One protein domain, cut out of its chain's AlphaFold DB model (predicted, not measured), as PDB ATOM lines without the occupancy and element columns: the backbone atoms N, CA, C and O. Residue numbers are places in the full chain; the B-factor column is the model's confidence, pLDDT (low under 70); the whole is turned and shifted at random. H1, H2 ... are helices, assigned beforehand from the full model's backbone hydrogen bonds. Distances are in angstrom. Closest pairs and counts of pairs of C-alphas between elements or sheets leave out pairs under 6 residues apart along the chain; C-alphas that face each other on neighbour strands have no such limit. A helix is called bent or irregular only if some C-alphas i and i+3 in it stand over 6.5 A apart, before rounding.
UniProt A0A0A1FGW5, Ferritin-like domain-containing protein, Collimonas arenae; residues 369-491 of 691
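This is residues 369 to 491 of the 691 residues of the protein "Ferritin-like domain-containing protein" of Collimonas arenae (UniProt A0A0A1FGW5). Two helical hairpins lie side by side, a long one of H1 and H2 and a shorter one of H3 and H4, with H1 and H3 packed together. A long loop, residues 421 to 449, reaches past one end of the hairpins before H3, and short H5 ends the printed part. The 123 printed residues, all helix by class, are compact, radius of gyration of the C-alphas 14.9 A, spanning 50 by 29 by 21 A.

H1, residues 369 to 388, touches irregular H2, residues 394 to 420, opposite ways at 18 degrees, a shallow tilt; the closest C-alphas, Leu 385 and Ala 404, are 6.5 A apart. C-alphas 395 and 398 of H2 are 7.3 A apart. H1 touches H3, residues 450 to 464, opposite ways; their closest C-alphas, Asp 370 and Met 461, are 5.1 A apart. H3 touches H4, residues 470 to 475, with closest C-alphas Gly 458 and Pro 472, 5.2 A apart. H2, with residues 412 to 416 alone, only just touches H4, with 3 pairs of C-alphas within 8 A. H5, residues 488 to 491, is close but not clearly touching H1, 7.1 A between C-alphas 388 and 490. Every O i to N i+4 pair is within hydrogen-bond range in H1, H3 and H4, and 16 of 23 in H2; H5 is too short.

H1 begins at C-alpha 369 (13.426, -15.938, 29.596) and is 28.2 A long, H2 36.8 A, H3 20.9 A. H5 ends at C-alpha 491 (30.569, -33.042, 13.676).

The printed part has no cut. Links H2 to H3 and H4 to H5 are long. Confidence is under 70 at 14 residues, among them 478 to 482.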
ATOM      1  N   GLN A 369      13.175 -15.733  31.018       93.19
ATOM      2  CA  GLN A 369      13.426 -15.938  29.596       93.19
ATOM      3  C   GLN A 369      14.833 -16.498  29.358       93.19
ATOM      4  O   GLN A 369      15.008 -17.384  28.528       93.19
ATOM      5  N   ASP A 370      15.839 -16.054  30.116       93.75
ATOM      6  CA  ASP A 370      17.204 -16.580  29.993       93.75
ATOM      7  C   ASP A 370      17.362 -17.960  30.647       93.75
ATOM      8  O   ASP A 370      18.053 -18.816  30.096       93.75
ATOM      9  N   ILE A 371      16.661 -18.220  31.758       93.81
ATOM     10  CA  ILE A 371      16.614 -19.553  32.379       93.81
ATOM     11  C   ILE A 371      15.911 -20.562  31.454       93.81
ATOM     12  O   ILE A 371      16.413 -21.667  31.256       93.81
ATOM     13  N   SER A 372      14.788 -20.180  30.833       95.19
ATOM     14  CA  SER A 372      14.030 -21.047  29.920       95.19
ATOM     15  C   SER A 372      14.771 -21.280  28.602       95.19
ATOM     16  O   SER A 372      14.874 -22.420  28.161       95.19
ATOM     17  N   ASN A 373      15.387 -20.245  28.011       95.94
ATOM     18  CA  ASN A 373      16.249 -20.420  26.836       95.94
ATOM     19  C   ASN A 373      17.425 -21.366  27.127       95.94
ATOM     20  O   ASN A 373      17.760 -22.197  26.287       95.94
ATOM     21  N   PHE A 374      18.033 -21.286  28.316       95.25
ATOM     22  CA  PHE A 374      19.085 -22.219  28.725       95.25
ATOM     23  C   PHE A 374      18.555 -23.646  28.957       95.25
ATOM     24  O   PHE A 374      19.205 -24.601  28.546       95.25
ATOM     25  N   CYS A 375      17.359 -23.804  29.536       95.25
ATOM     26  CA  CYS A 375      16.685 -25.100  29.678       95.25
ATOM     27  C   CYS A 375      16.400 -25.754  28.312       95.25
ATOM     28  O   CYS A 375      16.730 -26.921  28.100       95.25
ATOM     29  N   ASN A 376      15.885 -24.980  27.354       96.00
ATOM     30  CA  ASN A 376      15.654 -25.438  25.983       96.00
ATOM     31  C   ASN A 376      16.967 -25.750  25.257       96.00
ATOM     32  O   ASN A 376      17.066 -26.767  24.579       96.00
ATOM     33  N   GLY A 377      17.999 -24.918  25.432       95.38
ATOM     34  CA  GLY A 377      19.341 -25.181  24.913       95.38
ATOM     35  C   GLY A 377      19.930 -26.484  25.459       95.38
ATOM     36  O   GLY A 377      20.461 -27.281  24.692       95.38
ATOM     37  N   LEU A 378      19.786 -26.758  26.759       93.88
ATOM     38  CA  LEU A 378      20.192 -28.035  27.351       93.88
ATOM     39  C   LEU A 378      19.450 -29.212  26.719       93.88
ATOM     40  O   LEU A 378      20.100 -30.144  26.252       93.88
ATOM     41  N   PHE A 379      18.117 -29.147  26.648       94.81
ATOM     42  CA  PHE A 379      17.296 -30.175  26.008       94.81
ATOM     43  C   PHE A 379      17.727 -30.424  24.553       94.81
ATOM     44  O   PHE A 379      17.969 -31.562  24.167       94.81
ATOM     45  N   GLN A 380      17.940 -29.376  23.758       94.75
ATOM     46  CA  GLN A 380      18.379 -29.523  22.368       94.75
ATOM     47  C   GLN A 380      19.808 -30.066  22.238       94.75
ATOM     48  O   GLN A 380      20.074 -30.878  21.351       94.75
ATOM     49  N   TYR A 381      20.724 -29.706  23.142       95.50
ATOM     50  CA  TYR A 381      22.058 -30.306  23.172       95.50
ATOM     51  C   TYR A 381      22.011 -31.786  23.577       95.50
ATOM     52  O   TYR A 381      22.773 -32.579  23.035       95.50
ATOM     53  N   MET A 382      21.078 -32.203  24.442       92.88
ATOM     54  CA  MET A 382      20.852 -33.626  24.745       92.88
ATOM     55  C   MET A 382      20.494 -34.432  23.500       92.88
ATOM     56  O   MET A 382      20.992 -35.542  23.335       92.88
ATOM     57  N   LEU A 383      19.703 -33.861  22.590       94.44
ATOM     58  CA  LEU A 383      19.374 -34.505  21.319       94.44
ATOM     59  C   LEU A 383      20.617 -34.645  20.422       94.44
ATOM     60  O   LEU A 383      20.830 -35.713  19.856       94.44
ATOM     61  N   ILE A 384      21.501 -33.640  20.386       94.56
ATOM     62  CA  ILE A 384      22.806 -33.735  19.698       94.56
ATOM     63  C   ILE A 384      23.697 -34.810  20.338       94.56
ATOM     64  O   ILE A 384      24.370 -35.558  19.627       94.56
ATOM     65  N   LEU A 385      23.700 -34.944  21.669       91.81
ATOM     66  CA  LEU A 385      24.439 -36.006  22.361       91.81
ATOM     67  C   LEU A 385      23.883 -37.405  22.012       91.81
ATOM     68  O   LEU A 385      24.652 -38.335  21.762       91.81
ATOM     69  N   SER A 386      22.557 -37.541  21.914       92.00
ATOM     70  CA  SER A 386      21.880 -38.780  21.503       92.00
ATOM     71  C   SER A 386      22.140 -39.156  20.041       92.00
ATOM     72  O   SER A 386      22.191 -40.337  19.722       92.00
ATOM     73  N   GLU A 387      22.366 -38.187  19.151       92.50
ATOM     74  CA  GLU A 387      22.818 -38.440  17.773       92.50
ATOM     75  C   GLU A 387      24.311 -38.809  17.723       92.50
ATOM     76  O   GLU A 387      24.725 -39.714  16.999       92.50
ATOM     77  N   THR A 388      25.134 -38.120  18.520       92.62
ATOM     78  CA  THR A 388      26.600 -38.268  18.521       92.62
ATOM     79  C   THR A 388      27.041 -39.682  18.891       92.62
ATOM     80  O   THR A 388      28.073 -40.141  18.408       92.62
ATOM     81  N   ILE A 389      26.270 -40.412  19.704       88.94
ATOM     82  CA  ILE A 389      26.610 -41.769  20.162       88.94
ATOM     83  C   ILE A 389      26.896 -42.767  19.020       88.94
ATOM     84  O   ILE A 389      27.682 -43.697  19.207       88.94
ATOM     85  N   PHE A 390      26.320 -42.530  17.835       89.81
ATOM     86  CA  PHE A 390      26.529 -43.306  16.607       89.81
ATOM     87  C   PHE A 390      27.852 -42.989  15.877       89.81
ATOM     88  O   PHE A 390      28.257 -43.706  14.957       89.81
ATOM     89  N   LEU A 391      28.536 -41.917  16.286       88.62
ATOM     90  CA  LEU A 391      29.837 -41.461  15.783       88.62
ATOM     91  C   LEU A 391      30.990 -41.816  16.743       88.62
ATOM     92  O   LEU A 391      32.144 -41.881  16.322       88.62
ATOM     93  N   VAL A 392      30.687 -42.066  18.022       83.81
ATOM     94  CA  VAL A 392      31.679 -42.396  19.059       83.81
ATOM     95  C   VAL A 392      32.284 -43.793  18.822       83.81
ATOM     96  O   VAL A 392      31.543 -44.742  18.553       83.81
ATOM     97  N   PRO A 393      33.615 -43.975  18.965       77.75
ATOM     98  CA  PRO A 393      34.243 -45.294  18.936       77.75
ATOM     99  C   PRO A 393      33.627 -46.257  19.959       77.75
ATOM    100  O   PRO A 393      33.424 -45.904  21.119       77.75
ATOM    101  N   SER A 394      33.395 -47.509  19.563       72.50
ATOM    102  CA  SER A 394      32.705 -48.524  20.382       72.50
ATOM    103  C   SER A 394      33.303 -48.724  21.785       72.50
ATOM    104  O   SER A 394      32.574 -48.880  22.762       72.50
ATOM    105  N   GLN A 395      34.633 -48.654  21.891       68.69
ATOM    106  CA  GLN A 395      35.403 -48.723  23.140       68.69
ATOM    107  C   GLN A 395      35.114 -47.560  24.113       68.69
ATOM    108  O   GLN A 395      35.259 -47.706  25.324       68.69
ATOM    109  N   GLU A 396      34.701 -46.404  23.592       70.69
ATOM    110  CA  GLU A 396      34.433 -45.175  24.341       70.69
ATOM    111  C   GLU A 396      32.929 -44.930  24.532       70.69
ATOM    112  O   GLU A 396      32.547 -44.227  25.465       70.69
ATOM    113  N   GLN A 397      32.058 -45.557  23.732       71.88
ATOM    114  CA  GLN A 397      30.614 -45.293  23.720       71.88
ATOM    115  C   GLN A 397      29.933 -45.470  25.092       71.88
ATOM    116  O   GLN A 397      29.067 -44.674  25.459       71.88
ATOM    117  N   LYS A 398      30.341 -46.455  25.909       67.56
ATOM    118  CA  LYS A 398      29.780 -46.625  27.267       67.56
ATOM    119  C   LYS A 398      30.248 -45.539  28.244       67.56
ATOM    120  O   LYS A 398      29.454 -45.091  29.072       67.56
ATOM    121  N   ARG A 399      31.500 -45.076  28.135       65.94
ATOM    122  CA  ARG A 399      31.997 -43.910  28.887       65.94
ATOM    123  C   ARG A 399      31.246 -42.655  28.450       65.94
ATOM    124  O   ARG A 399      30.725 -41.939  29.298       65.94
ATOM    125  N   TYR A 400      31.147 -42.442  27.141       74.31
ATOM    126  CA  TYR A 400      30.433 -41.326  26.537       74.31
ATOM    127  C   TYR A 400      28.989 -41.243  27.033       74.31
ATOM    128  O   TYR A 400      28.608 -40.231  27.599       74.31
ATOM    129  N   PHE A 401      28.210 -42.322  26.928       70.56
ATOM    130  CA  PHE A 401      26.823 -42.361  27.396       70.56
ATOM    131  C   PHE A 401      26.685 -41.980  28.882       70.56
ATOM    132  O   PHE A 401      25.837 -41.159  29.235       70.56
ATOM    133  N   ASN A 402      27.559 -42.519  29.744       62.94
ATOM    134  CA  ASN A 402      27.573 -42.200  31.172       62.94
ATOM    135  C   ASN A 402      27.934 -40.718  31.443       62.94
ATOM    136  O   ASN A 402      27.371 -40.124  32.358       62.94
ATOM    137  N   GLN A 403      28.857 -40.118  30.678       66.50
ATOM    138  CA  GLN A 403      29.305 -38.727  30.876       66.50
ATOM    139  C   GLN A 403      28.459 -37.682  30.123       66.50
ATOM    140  O   GLN A 403      28.447 -36.518  30.507       66.50
ATOM    141  N   ALA A 404      27.738 -38.079  29.073       71.69
ATOM    142  CA  ALA A 404      26.911 -37.210  28.241       71.69
ATOM    143  C   ALA A 404      25.431 -37.249  28.651       71.69
ATOM    144  O   ALA A 404      24.863 -36.238  29.061       71.69
ATOM    145  N   LEU A 405      24.798 -38.419  28.537       70.69
ATOM    146  CA  LEU A 405      23.338 -38.564  28.552       70.69
ATOM    147  C   LEU A 405      22.782 -38.721  29.972       70.69
ATOM    148  O   LEU A 405      21.810 -38.063  30.332       70.69
ATOM    149  N   HIS A 406      23.456 -39.496  30.827       64.44
ATOM    150  CA  HIS A 406      23.125 -39.529  32.257       64.44
ATOM    151  C   HIS A 406      23.418 -38.194  32.957       64.44
ATOM    152  O   HIS A 406      22.657 -37.790  33.836       64.44
ATOM    153  N   LEU A 407      24.505 -37.505  32.583       65.94
ATOM    154  CA  LEU A 407      24.845 -36.206  33.165       65.94
ATOM    155  C   LEU A 407      23.783 -35.162  32.807       65.94
ATOM    156  O   LEU A 407      23.170 -34.569  33.691       65.94
ATOM    157  N   SER A 408      23.523 -34.980  31.516       71.56
ATOM    158  CA  SER A 408      22.599 -33.959  31.029       71.56
ATOM    159  C   SER A 408      21.182 -34.104  31.587       71.56
ATOM    160  O   SER A 408      20.649 -33.126  32.107       71.56
ATOM    161  N   MET A 409      20.610 -35.313  31.577       71.00
ATOM    162  CA  MET A 409      19.253 -35.559  32.067       71.00
ATOM    163  C   MET A 409      19.141 -35.429  33.596       71.00
ATOM    164  O   MET A 409      18.346 -34.641  34.103       71.00
ATOM    165  N   ILE A 410      19.945 -36.192  34.345       60.75
ATOM    166  CA  ILE A 410      19.722 -36.437  35.785       60.75
ATOM    167  C   ILE A 410      20.362 -35.354  36.668       60.75
ATOM    168  O   ILE A 410      19.905 -35.097  37.786       60.75
ATOM    169  N   TRP A 411      21.422 -34.710  36.176       57.66
ATOM    170  CA  TRP A 411      22.198 -33.740  36.947       57.66
ATOM    171  C   TRP A 411      22.024 -32.296  36.498       57.66
ATOM    172  O   TRP A 411      22.134 -31.407  37.339       57.66
ATOM    173  N   ILE A 412      21.746 -32.052  35.213       71.25
ATOM    174  CA  ILE A 412      21.586 -30.689  34.695       71.25
ATOM    175  C   ILE A 412      20.106 -30.355  34.490       71.25
ATOM    176  O   ILE A 412      19.603 -29.445  35.146       71.25
ATOM    177  N   LEU A 413      19.389 -31.098  33.639       80.88
ATOM    178  CA  LEU A 413      17.998 -30.802  33.284       80.88
ATOM    179  C   LEU A 413      17.042 -31.014  34.466       80.88
ATOM    180  O   LEU A 413      16.330 -30.084  34.835       80.88
ATOM    181  N   ASP A 414      17.075 -32.180  35.116       77.69
ATOM    182  CA  ASP A 414      16.259 -32.452  36.307       77.69
ATOM    183  C   ASP A 414      16.505 -31.423  37.421       77.69
ATOM    184  O   ASP A 414      15.559 -30.853  37.961       77.69
ATOM    185  N   LYS A 415      17.770 -31.111  37.730       78.88
ATOM    186  CA  LYS A 415      18.101 -30.157  38.797       78.88
ATOM    187  C   LYS A 415      17.712 -28.724  38.436       78.88
ATOM    188  O   LYS A 415      17.263 -27.996  39.316       78.88
ATOM    189  N   LEU A 416      17.820 -28.330  37.166       85.31
ATOM    190  CA  LEU A 416      17.308 -27.054  36.667       85.31
ATOM    191  C   LEU A 416      15.789 -26.971  36.841       85.31
ATOM    192  O   LEU A 416      15.296 -26.046  37.486       85.31
ATOM    193  N   VAL A 417      15.055 -27.961  36.334       88.38
ATOM    194  CA  VAL A 417      13.589 -27.965  36.358       88.38
ATOM    195  C   VAL A 417      13.041 -28.070  37.787       88.38
ATOM    196  O   VAL A 417      12.120 -27.334  38.130       88.38
ATOM    197  N   GLN A 418      13.654 -28.868  38.669       84.25
ATOM    198  CA  GLN A 418      13.286 -28.919  40.093       84.25
ATOM    199  C   GLN A 418      13.491 -27.586  40.835       84.25
ATOM    200  O   GLN A 418      12.856 -27.373  41.871       84.25
ATOM    201  N   GLN A 419      14.373 -26.702  40.356       84.94
ATOM    202  CA  GLN A 419      14.510 -25.342  40.890       84.94
ATOM    203  C   GLN A 419      13.527 -24.373  40.222       84.94
ATOM    204  O   GLN A 419      12.926 -23.563  40.923       84.94
ATOM    205  N   MET A 420      13.293 -24.488  38.907       90.12
ATOM    206  CA  MET A 420      12.262 -23.712  38.200       90.12
ATOM    207  C   MET A 420      10.880 -23.922  38.834       90.12
ATOM    208  O   MET A 420      10.233 -22.947  39.206       90.12
ATOM    209  N   ALA A 421      10.489 -25.177  39.073       89.88
ATOM    210  CA  ALA A 421       9.196 -25.556  39.644       89.88
ATOM    211  C   ALA A 421       8.889 -24.875  40.992       89.88
ATOM    212  O   ALA A 421       7.735 -24.576  41.298       89.88
ATOM    213  N   LYS A 422       9.923 -24.582  41.788       86.25
ATOM    214  CA  LYS A 422       9.811 -23.956  43.117       86.25
ATOM    215  C   LYS A 422       9.701 -22.430  43.067       86.25
ATOM    216  O   LYS A 422       9.458 -21.811  44.101       86.25
ATOM    217  N   LEU A 423       9.870 -21.814  41.896       87.56
ATOM    218  CA  LEU A 423       9.740 -20.372  41.711       87.56
ATOM    219  C   LEU A 423       8.332 -20.013  41.232       87.56
ATOM    220  O   LEU A 423       7.856 -20.500  40.207       87.56
ATOM    221  N   SER A 424       7.680 -19.115  41.965       88.12
ATOM    222  CA  SER A 424       6.423 -18.496  41.545       88.12
ATOM    223  C   SER A 424       6.670 -17.385  40.523       88.12
ATOM    224  O   SER A 424       7.682 -16.687  40.575       88.12
ATOM    225  N   ILE A 425       5.705 -17.187  39.632       87.62
ATOM    226  CA  ILE A 425       5.667 -16.096  38.660       87.62
ATOM    227  C   ILE A 425       4.759 -14.988  39.215       87.62
ATOM    228  O   ILE A 425       3.558 -15.186  39.392       87.62
ATOM    229  N   ASP A 426       5.314 -13.804  39.486       81.19
ATOM    230  CA  ASP A 426       4.577 -12.666  40.063       81.19
ATOM    231  C   ASP A 426       3.834 -11.788  39.028       81.19
ATOM    232  O   ASP A 426       3.131 -10.854  39.419       81.19
ATOM    233  N   GLY A 427       3.985 -12.029  37.720       78.19
ATOM    234  CA  GLY A 427       3.441 -11.141  36.683       78.19
ATOM    235  C   GLY A 427       3.344 -11.749  35.280       78.19
ATOM    236  O   GLY A 427       3.765 -12.875  35.034       78.19
ATOM    237  N   GLY A 428       2.780 -10.982  34.343       84.12
ATOM    238  CA  GLY A 428       2.423 -11.480  33.010       84.12
ATOM    239  C   GLY A 428       1.192 -12.396  33.038       84.12
ATOM    240  O   GLY A 428       0.478 -12.462  34.037       84.12
ATOM    241  N   GLN A 429       0.938 -13.112  31.940       88.81
ATOM    242  CA  GLN A 429      -0.230 -14.003  31.815       88.81
ATOM    243  C   GLN A 429      -0.186 -15.235  32.737       88.81
ATOM    244  O   GLN A 429      -1.216 -15.849  32.998       88.81
ATOM    245  N   PHE A 430       0.990 -15.567  33.274       91.50
ATOM    246  CA  PHE A 430       1.195 -16.667  34.219       91.50
ATOM    247  C   PHE A 430       1.327 -16.189  35.680       91.50
ATOM    248  O   PHE A 430       1.866 -16.908  36.515       91.50
ATOM    249  N   ALA A 431       0.842 -14.991  36.022       89.94
ATOM    250  CA  ALA A 431       0.843 -14.511  37.405       89.94
ATOM    251  C   ALA A 431       0.130 -15.502  38.355       89.94
ATOM    252  O   ALA A 431      -1.013 -15.890  38.124       89.94
ATOM    253  N   GLY A 432       0.807 -15.917  39.431       88.50
ATOM    254  CA  GLY A 432       0.313 -16.928  40.377       88.50
ATOM    255  C   GLY A 432       0.545 -18.389  39.960       88.50
ATOM    256  O   GLY A 432       0.118 -19.294  40.679       88.50
ATOM    257  N   LYS A 433       1.226 -18.635  38.833       93.06
ATOM    258  CA  LYS A 433       1.715 -19.959  38.419       93.06
ATOM    259  C   LYS A 433       3.131 -20.227  38.943       93.06
ATOM    260  O   LYS A 433       3.876 -19.304  39.265       93.06
ATOM    261  N   ASN A 434       3.504 -21.499  38.988       93.38
ATOM    262  CA  ASN A 434       4.879 -21.967  39.143       93.38
ATOM    263  C   ASN A 434       5.598 -21.941  37.780       93.38
ATOM    264  O   ASN A 434       4.973 -22.151  36.739       93.38
ATOM    265  N   PHE A 435       6.903 -21.680  37.780       93.56
ATOM    266  CA  PHE A 435       7.734 -21.624  36.575       93.56
ATOM    267  C   PHE A 435       8.103 -23.032  36.075       93.56
ATOM    268  O   PHE A 435       8.380 -23.931  36.865       93.56
ATOM    269  N   ALA A 436       8.075 -23.232  34.755       95.06
ATOM    270  CA  ALA A 436       8.109 -24.549  34.115       95.06
ATOM    271  C   ALA A 436       9.028 -24.565  32.871       95.06
ATOM    272  O   ALA A 436       9.227 -23.512  32.255       95.06
ATOM    273  N   PRO A 437       9.578 -25.729  32.470       95.44
ATOM    274  CA  PRO A 437      10.289 -25.878  31.197       95.44
ATOM    275  C   PRO A 437       9.337 -25.665  30.014       95.44
ATOM    276  O   PRO A 437       8.139 -25.889  30.151       95.44
ATOM    277  N   THR A 438       9.845 -25.260  28.850       95.69
ATOM    278  CA  THR A 438       9.010 -25.094  27.637       95.69
ATOM    279  C   THR A 438       9.335 -26.104  26.533       95.69
ATOM    280  O   THR A 438       8.536 -26.273  25.617       95.69
ATOM    281  N   PHE A 439      10.471 -26.808  26.639       95.25
ATOM    282  CA  PHE A 439      10.950 -27.839  25.703       95.25
ATOM    283  C   PHE A 439      10.982 -27.394  24.225       95.25
ATOM    284  O   PHE A 439      10.864 -28.208  23.312       95.25
ATOM    285  N   GLU A 440      11.158 -26.093  23.976       92.75
ATOM    286  CA  GLU A 440      11.150 -25.529  22.624       92.75
ATOM    287  C   GLU A 440      12.403 -25.942  21.827       92.75
ATOM    288  O   GLU A 440      13.485 -26.166  22.379       92.75
ATOM    289  N   ASN A 441      12.282 -25.971  20.494       90.38
ATOM    290  CA  ASN A 441      13.398 -26.195  19.568       90.38
ATOM    291  C   ASN A 441      14.338 -24.974  19.493       90.38
ATOM    292  O   ASN A 441      14.414 -24.285  18.473       90.38
ATOM    293  N   TYR A 442      15.055 -24.688  20.584       93.94
ATOM    294  CA  TYR A 442      16.063 -23.630  20.622       93.94
ATOM    295  C   TYR A 442      17.237 -23.962  19.689       93.94
ATOM    296  O   TYR A 442      17.970 -24.929  19.895       93.94
ATOM    297  N   ASN A 443      17.445 -23.125  18.674       91.62
ATOM    298  CA  ASN A 443      18.504 -23.316  17.691       91.62
ATOM    299  C   ASN A 443      19.879 -22.919  18.264       91.62
ATOM    300  O   ASN A 443      20.199 -21.738  18.385       91.62
ATOM    301  N   LEU A 444      20.703 -23.923  18.575       91.69
ATOM    302  CA  LEU A 444      22.100 -23.784  18.999       91.69
ATOM    303  C   LEU A 444      23.082 -23.635  17.817       91.69
ATOM    304  O   LEU A 444      24.293 -23.712  18.015       91.69
ATOM    305  N   GLY A 445      22.601 -23.436  16.589       88.81
ATOM    306  CA  GLY A 445      23.417 -23.434  15.375       88.81
ATOM    307  C   GLY A 445      23.681 -24.847  14.850       88.81
ATOM    308  O   GLY A 445      22.855 -25.750  15.005       88.81
ATOM    309  N   THR A 446      24.826 -25.043  14.195       85.81
ATOM    310  CA  THR A 446      25.272 -26.367  13.736       85.81
ATOM    311  C   THR A 446      25.872 -27.182  14.888       85.81
ATOM    312  O   THR A 446      26.230 -26.648  15.937       85.81
ATOM    313  N   ARG A 447      25.975 -28.507  14.723       88.44
ATOM    314  CA  ARG A 447      26.369 -29.430  15.808       88.44
ATOM    315  C   ARG A 447      27.822 -29.251  16.276       88.44
ATOM    316  O   ARG A 447      28.119 -29.510  17.434       88.44
ATOM    317  N   ASP A 448      28.684 -28.726  15.407       84.69
ATOM    318  CA  ASP A 448      30.057 -28.269  15.677       84.69
ATOM    319  C   ASP A 448      30.147 -26.902  16.393       84.69
ATOM    320  O   ASP A 448      31.231 -26.470  16.774       84.69
ATOM    321  N   GLN A 449      29.019 -26.208  16.573       87.94
ATOM    322  CA  GLN A 449      28.923 -24.904  17.248       87.94
ATOM    323  C   GLN A 449      28.045 -24.965  18.505       87.94
ATOM    324  O   GLN A 449      28.125 -24.091  19.375       87.94
ATOM    325  N   ALA A 450      27.212 -26.003  18.622       91.88
ATOM    326  CA  ALA A 450      26.158 -26.088  19.620       91.88
ATOM    327  C   ALA A 450      26.667 -26.050  21.068       91.88
ATOM    328  O   ALA A 450      26.026 -25.428  21.915       91.88
ATOM    329  N   TYR A 451      27.838 -26.633  21.347       92.94
ATOM    330  CA  TYR A 451      28.446 -26.570  22.679       92.94
ATOM    331  C   TYR A 451      28.851 -25.139  23.063       92.94
ATOM    332  O   TYR A 451      28.511 -24.659  24.144       92.94
ATOM    333  N   ALA A 452      29.510 -24.412  22.154       88.62
ATOM    334  CA  ALA A 452      29.910 -23.024  22.383       88.62
ATOM    335  C   ALA A 452      28.694 -22.095  22.564       88.62
ATOM    336  O   ALA A 452      28.699 -21.222  23.435       88.62
ATOM    337  N   ASN A 453      27.621 -22.325  21.802       91.88
ATOM    338  CA  ASN A 453      26.374 -21.571  21.931       91.88
ATOM    339  C   ASN A 453      25.614 -21.910  23.230       91.88
ATOM    340  O   ASN A 453      25.066 -21.010  23.870       91.88
ATOM    341  N   LEU A 454      25.659 -23.162  23.699       94.31
ATOM    342  CA  LEU A 454      25.146 -23.556  25.016       94.31
ATOM    343  C   LEU A 454      25.944 -22.912  26.168       94.31
ATOM    344  O   LEU A 454      25.351 -22.418  27.128       94.31
ATOM    345  N   VAL A 455      27.278 -22.852  26.063       92.31
ATOM    346  CA  VAL A 455      28.142 -22.120  27.009       92.31
ATOM    347  C   VAL A 455      27.777 -20.630  27.039       92.31
ATOM    348  O   VAL A 455      27.667 -20.043  28.117       92.31
ATOM    349  N   ALA A 456      27.532 -20.013  25.879       91.62
ATOM    350  CA  ALA A 456      27.108 -18.616  25.792       91.62
ATOM    351  C   ALA A 456      25.739 -18.369  26.463       91.62
ATOM    352  O   ALA A 456      25.598 -17.399  27.211       91.62
ATOM    353  N   LEU A 457      24.763 -19.268  26.270       93.94
ATOM    354  CA  LEU A 457      23.480 -19.237  26.986       93.94
ATOM    355  C   LEU A 457      23.668 -19.352  28.502       93.94
ATOM    356  O   LEU A 457      23.104 -18.549  29.244       93.94
ATOM    357  N   GLY A 458      24.484 -20.305  28.960       92.31
ATOM    358  CA  GLY A 458      24.775 -20.504  30.381       92.31
ATOM    359  C   GLY A 458      25.387 -19.262  31.025       92.31
ATOM    360  O   GLY A 458      24.914 -18.808  32.065       92.31
ATOM    361  N   ASN A 459      26.372 -18.648  30.367       92.06
ATOM    362  CA  ASN A 459      27.000 -17.412  30.836       92.06
ATOM    363  C   ASN A 459      26.012 -16.228  30.867       92.06
ATOM    364  O   ASN A 459      25.987 -15.479  31.843       92.06
ATOM    365  N   LYS A 460      25.157 -16.071  29.845       92.00
ATOM    366  CA  LYS A 460      24.103 -15.037  29.826       92.00
ATOM    367  C   LYS A 460      23.113 -15.230  30.981       92.00
ATOM    368  O   LYS A 460      22.797 -14.285  31.708       92.00
ATOM    369  N   MET A 461      22.654 -16.463  31.171       92.06
ATOM    370  CA  MET A 461      21.728 -16.849  32.230       92.06
ATOM    371  C   MET A 461      22.340 -16.602  33.619       92.06
ATOM    372  O   MET A 461      21.705 -15.943  34.436       92.06
ATOM    373  N   ALA A 462      23.602 -16.979  33.845       90.38
ATOM    374  CA  ALA A 462      24.324 -16.724  35.093       90.38
ATOM    375  C   ALA A 462      24.452 -15.225  35.441       90.38
ATOM    376  O   ALA A 462      24.390 -14.861  36.614       90.38
ATOM    377  N   ILE A 463      24.596 -14.350  34.436       89.81
ATOM    378  CA  ILE A 463      24.645 -12.888  34.621       89.81
ATOM    379  C   ILE A 463      23.252 -12.315  34.938       89.81
ATOM    380  O   ILE A 463      23.117 -11.479  35.828       89.81
ATOM    381  N   SER A 464      22.215 -12.753  34.216       89.00
ATOM    382  CA  SER A 464      20.832 -12.267  34.389       89.00
ATOM    383  C   SER A 464      20.116 -12.824  35.629       89.00
ATOM    384  O   SER A 464      19.141 -12.235  36.096       89.00
ATOM    385  N   SER A 465      20.574 -13.979  36.121       88.69
ATOM    386  CA  SER A 465      19.916 -14.791  37.149       88.69
ATOM    387  C   SER A 465      20.957 -15.433  38.084       88.69
ATOM    388  O   SER A 465      21.154 -16.651  38.043       88.69
ATOM    389  N   PRO A 466      21.648 -14.657  38.947       87.81
ATOM    390  CA  PRO A 466      22.808 -15.148  39.706       87.81
ATOM    391  C   PRO A 466      22.534 -16.350  40.625       87.81
ATOM    392  O   PRO A 466      23.445 -17.125  40.911       87.81
ATOM    393  N   SER A 467      21.282 -16.566  41.042       84.44
ATOM    394  CA  SER A 467      20.843 -17.751  41.798       84.44
ATOM    395  C   SER A 467      20.978 -19.079  41.034       84.44
ATOM    396  O   SER A 467      20.978 -20.138  41.657       84.44
ATOM    397  N   PHE A 468      21.129 -19.037  39.708       86.81
ATOM    398  CA  PHE A 468      21.347 -20.198  38.840       86.81
ATOM    399  C   PHE A 468      22.789 -20.304  38.309       86.81
ATOM    400  O   PHE A 468      23.111 -21.276  37.630       86.81
ATOM    401  N   ALA A 469      23.678 -19.354  38.633       86.88
ATOM    402  CA  ALA A 469      25.038 -19.289  38.082       86.88
ATOM    403  C   ALA A 469      25.907 -20.529  38.380       86.88
ATOM    404  O   ALA A 469      26.790 -20.866  37.593       86.88
ATOM    405  N   TRP A 470      25.614 -21.242  39.474       83.19
ATOM    406  CA  TRP A 470      26.257 -22.510  39.833       83.19
ATOM    407  C   TRP A 470      26.093 -23.591  38.756       83.19
ATOM    408  O   TRP A 470      26.993 -24.398  38.569       83.19
ATOM    409  N   LEU A 471      24.974 -23.613  38.027       81.50
ATOM    410  CA  LEU A 471      24.633 -24.696  37.108       81.50
ATOM    411  C   LEU A 471      25.550 -24.754  35.866       81.50
ATOM    412  O   LEU A 471      26.167 -25.795  35.643       81.50
ATOM    413  N   PRO A 472      25.725 -23.680  35.065       82.06
ATOM    414  CA  PRO A 472      26.698 -23.696  33.974       82.06
ATOM    415  C   PRO A 472      28.140 -23.790  34.490       82.06
ATOM    416  O   PRO A 472      28.961 -24.436  33.841       82.06
ATOM    417  N   GLN A 473      28.440 -23.207  35.661       78.69
ATOM    418  CA  GLN A 473      29.774 -23.237  36.262       78.69
ATOM    419  C   GLN A 473      30.204 -24.648  36.690       78.69
ATOM    420  O   GLN A 473      31.330 -25.044  36.408       78.69
ATOM    421  N   ASP A 474      29.325 -25.412  37.342       74.94
ATOM    422  CA  ASP A 474      29.656 -26.733  37.890       74.94
ATOM    423  C   ASP A 474      29.409 -27.886  36.909       74.94
ATOM    424  O   ASP A 474      29.939 -28.971  37.131       74.94
ATOM    425  N   TYR A 475      28.646 -27.680  35.828       72.19
ATOM    426  CA  TYR A 475      28.257 -28.768  34.916       72.19
ATOM    427  C   TYR A 475      28.578 -28.533  33.435       72.19
ATOM    428  O   TYR A 475      28.470 -29.478  32.654       72.19
ATOM    429  N   ILE A 476      28.998 -27.331  33.018       75.56
ATOM    430  CA  ILE A 476      29.389 -27.060  31.622       75.56
ATOM    431  C   ILE A 476      30.832 -26.548  31.553       75.56
ATOM    432  O   ILE A 476      31.696 -27.219  31.004       75.56
ATOM    433  N   THR A 477      31.149 -25.406  32.164       70.06
ATOM    434  CA  THR A 477      32.484 -24.776  32.076       70.06
ATOM    435  C   THR A 477      33.473 -25.277  33.145       70.06
ATOM    436  O   THR A 477      34.386 -24.556  33.548       70.06
ATOM    437  N   ASN A 478      33.271 -26.502  33.640       63.31
ATOM    438  CA  ASN A 478      33.644 -26.879  35.004       63.31
ATOM    439  C   ASN A 478      35.156 -26.963  35.297       63.31
ATOM    440  O   ASN A 478      35.919 -27.644  34.616       63.31
ATOM    441  N   SER A 479      35.555 -26.364  36.422       46.50
ATOM    442  CA  SER A 479      36.889 -26.444  37.031       46.50
ATOM    443  C   SER A 479      37.044 -27.549  38.096       46.50
ATOM    444  O   SER A 479      38.135 -27.731  38.633       46.50
ATOM    445  N   LYS A 480      35.973 -28.299  38.398       46.09
ATOM    446  CA  LYS A 480      35.887 -29.370  39.415       46.09
ATOM    447  C   LYS A 480      35.840 -30.800  38.835       46.09
ATOM    448  O   LYS A 480      35.649 -31.748  39.588       46.09
ATOM    449  N   GLY A 481      36.007 -30.979  37.520       50.97
ATOM    450  CA  GLY A 481      36.225 -32.302  36.901       50.97
ATOM    451  C   GLY A 481      34.988 -33.100  36.453       50.97
ATOM    452  O   GLY A 481      35.139 -34.260  36.068       50.97
ATOM    453  N   VAL A 482      33.789 -32.508  36.455       55.94
ATOM    454  CA  VAL A 482      32.573 -33.095  35.850       55.94
ATOM    455  C   VAL A 482      31.955 -32.083  34.885       55.94
ATOM    456  O   VAL A 482      31.387 -31.093  35.331       55.94
ATOM    457  N   SER A 483      32.052 -32.283  33.574       70.50
ATOM    458  CA  SER A 483      31.408 -31.387  32.604       70.50
ATOM    459  C   SER A 483      30.668 -32.154  31.524       70.50
ATOM    460  O   SER A 483      31.075 -33.242  31.112       70.50
ATOM    461  N   LEU A 484      29.595 -31.539  31.040       79.62
ATOM    462  CA  LEU A 484      28.925 -31.910  29.806       79.62
ATOM    463  C   LEU A 484      29.962 -31.901  28.665       79.62
ATOM    464  O   LEU A 484      30.684 -30.911  28.528       79.62
ATOM    465  N   PRO A 485      30.112 -32.985  27.884       82.56
ATOM    466  CA  PRO A 485      31.200 -33.079  26.923       82.56
ATOM    467  C   PRO A 485      30.947 -32.184  25.710       82.56
ATOM    468  O   PRO A 485      29.848 -32.177  25.152       82.56
ATOM    469  N   ASP A 486      31.995 -31.493  25.263       88.75
ATOM    470  CA  ASP A 486      32.050 -30.909  23.926       88.75
ATOM    471  C   ASP A 486      32.135 -32.042  22.894       88.75
ATOM    472  O   ASP A 486      33.032 -32.888  22.959       88.75
ATOM    473  N   VAL A 487      31.186 -32.082  21.956       89.88
ATOM    474  CA  VAL A 487      31.146 -33.079  20.874       89.88
ATOM    475  C   VAL A 487      31.485 -32.505  19.504       89.88
ATOM    476  O   VAL A 487      31.388 -33.214  18.503       89.88
ATOM    477  N   SER A 488      31.901 -31.241  19.433       88.19
ATOM    478  CA  SER A 488      32.043 -30.505  18.174       88.19
ATOM    479  C   SER A 488      33.018 -31.168  17.189       88.19
ATOM    480  O   SER A 488      32.816 -31.110  15.976       88.19
ATOM    481  N   SER A 489      34.029 -31.883  17.694       88.12
ATOM    482  CA  SER A 489      34.981 -32.662  16.888       88.12
ATOM    483  C   SER A 489      34.333 -33.792  16.078       88.12
ATOM    484  O   SER A 489      34.766 -34.033  14.954       88.12
ATOM    485  N   TYR A 490      33.281 -34.442  16.593       87.31
ATOM    486  CA  TYR A 490      32.549 -35.504  15.884       87.31
ATOM    487  C   TYR A 490      31.742 -34.982  14.688       87.31
ATOM    488  O   TYR A 490      31.433 -35.750  13.779       87.31
ATOM    489  N   TRP A 491      31.411 -33.689  14.687       84.88
ATOM    490  CA  TRP A 491      30.569 -33.042  13.676       84.88
ATOM    491  C   TRP A 491      31.338 -32.095  12.749       84.88
ATOM    492  O   TRP A 491      30.821 -31.705  11.703       84.88
TER     493      TRP A 491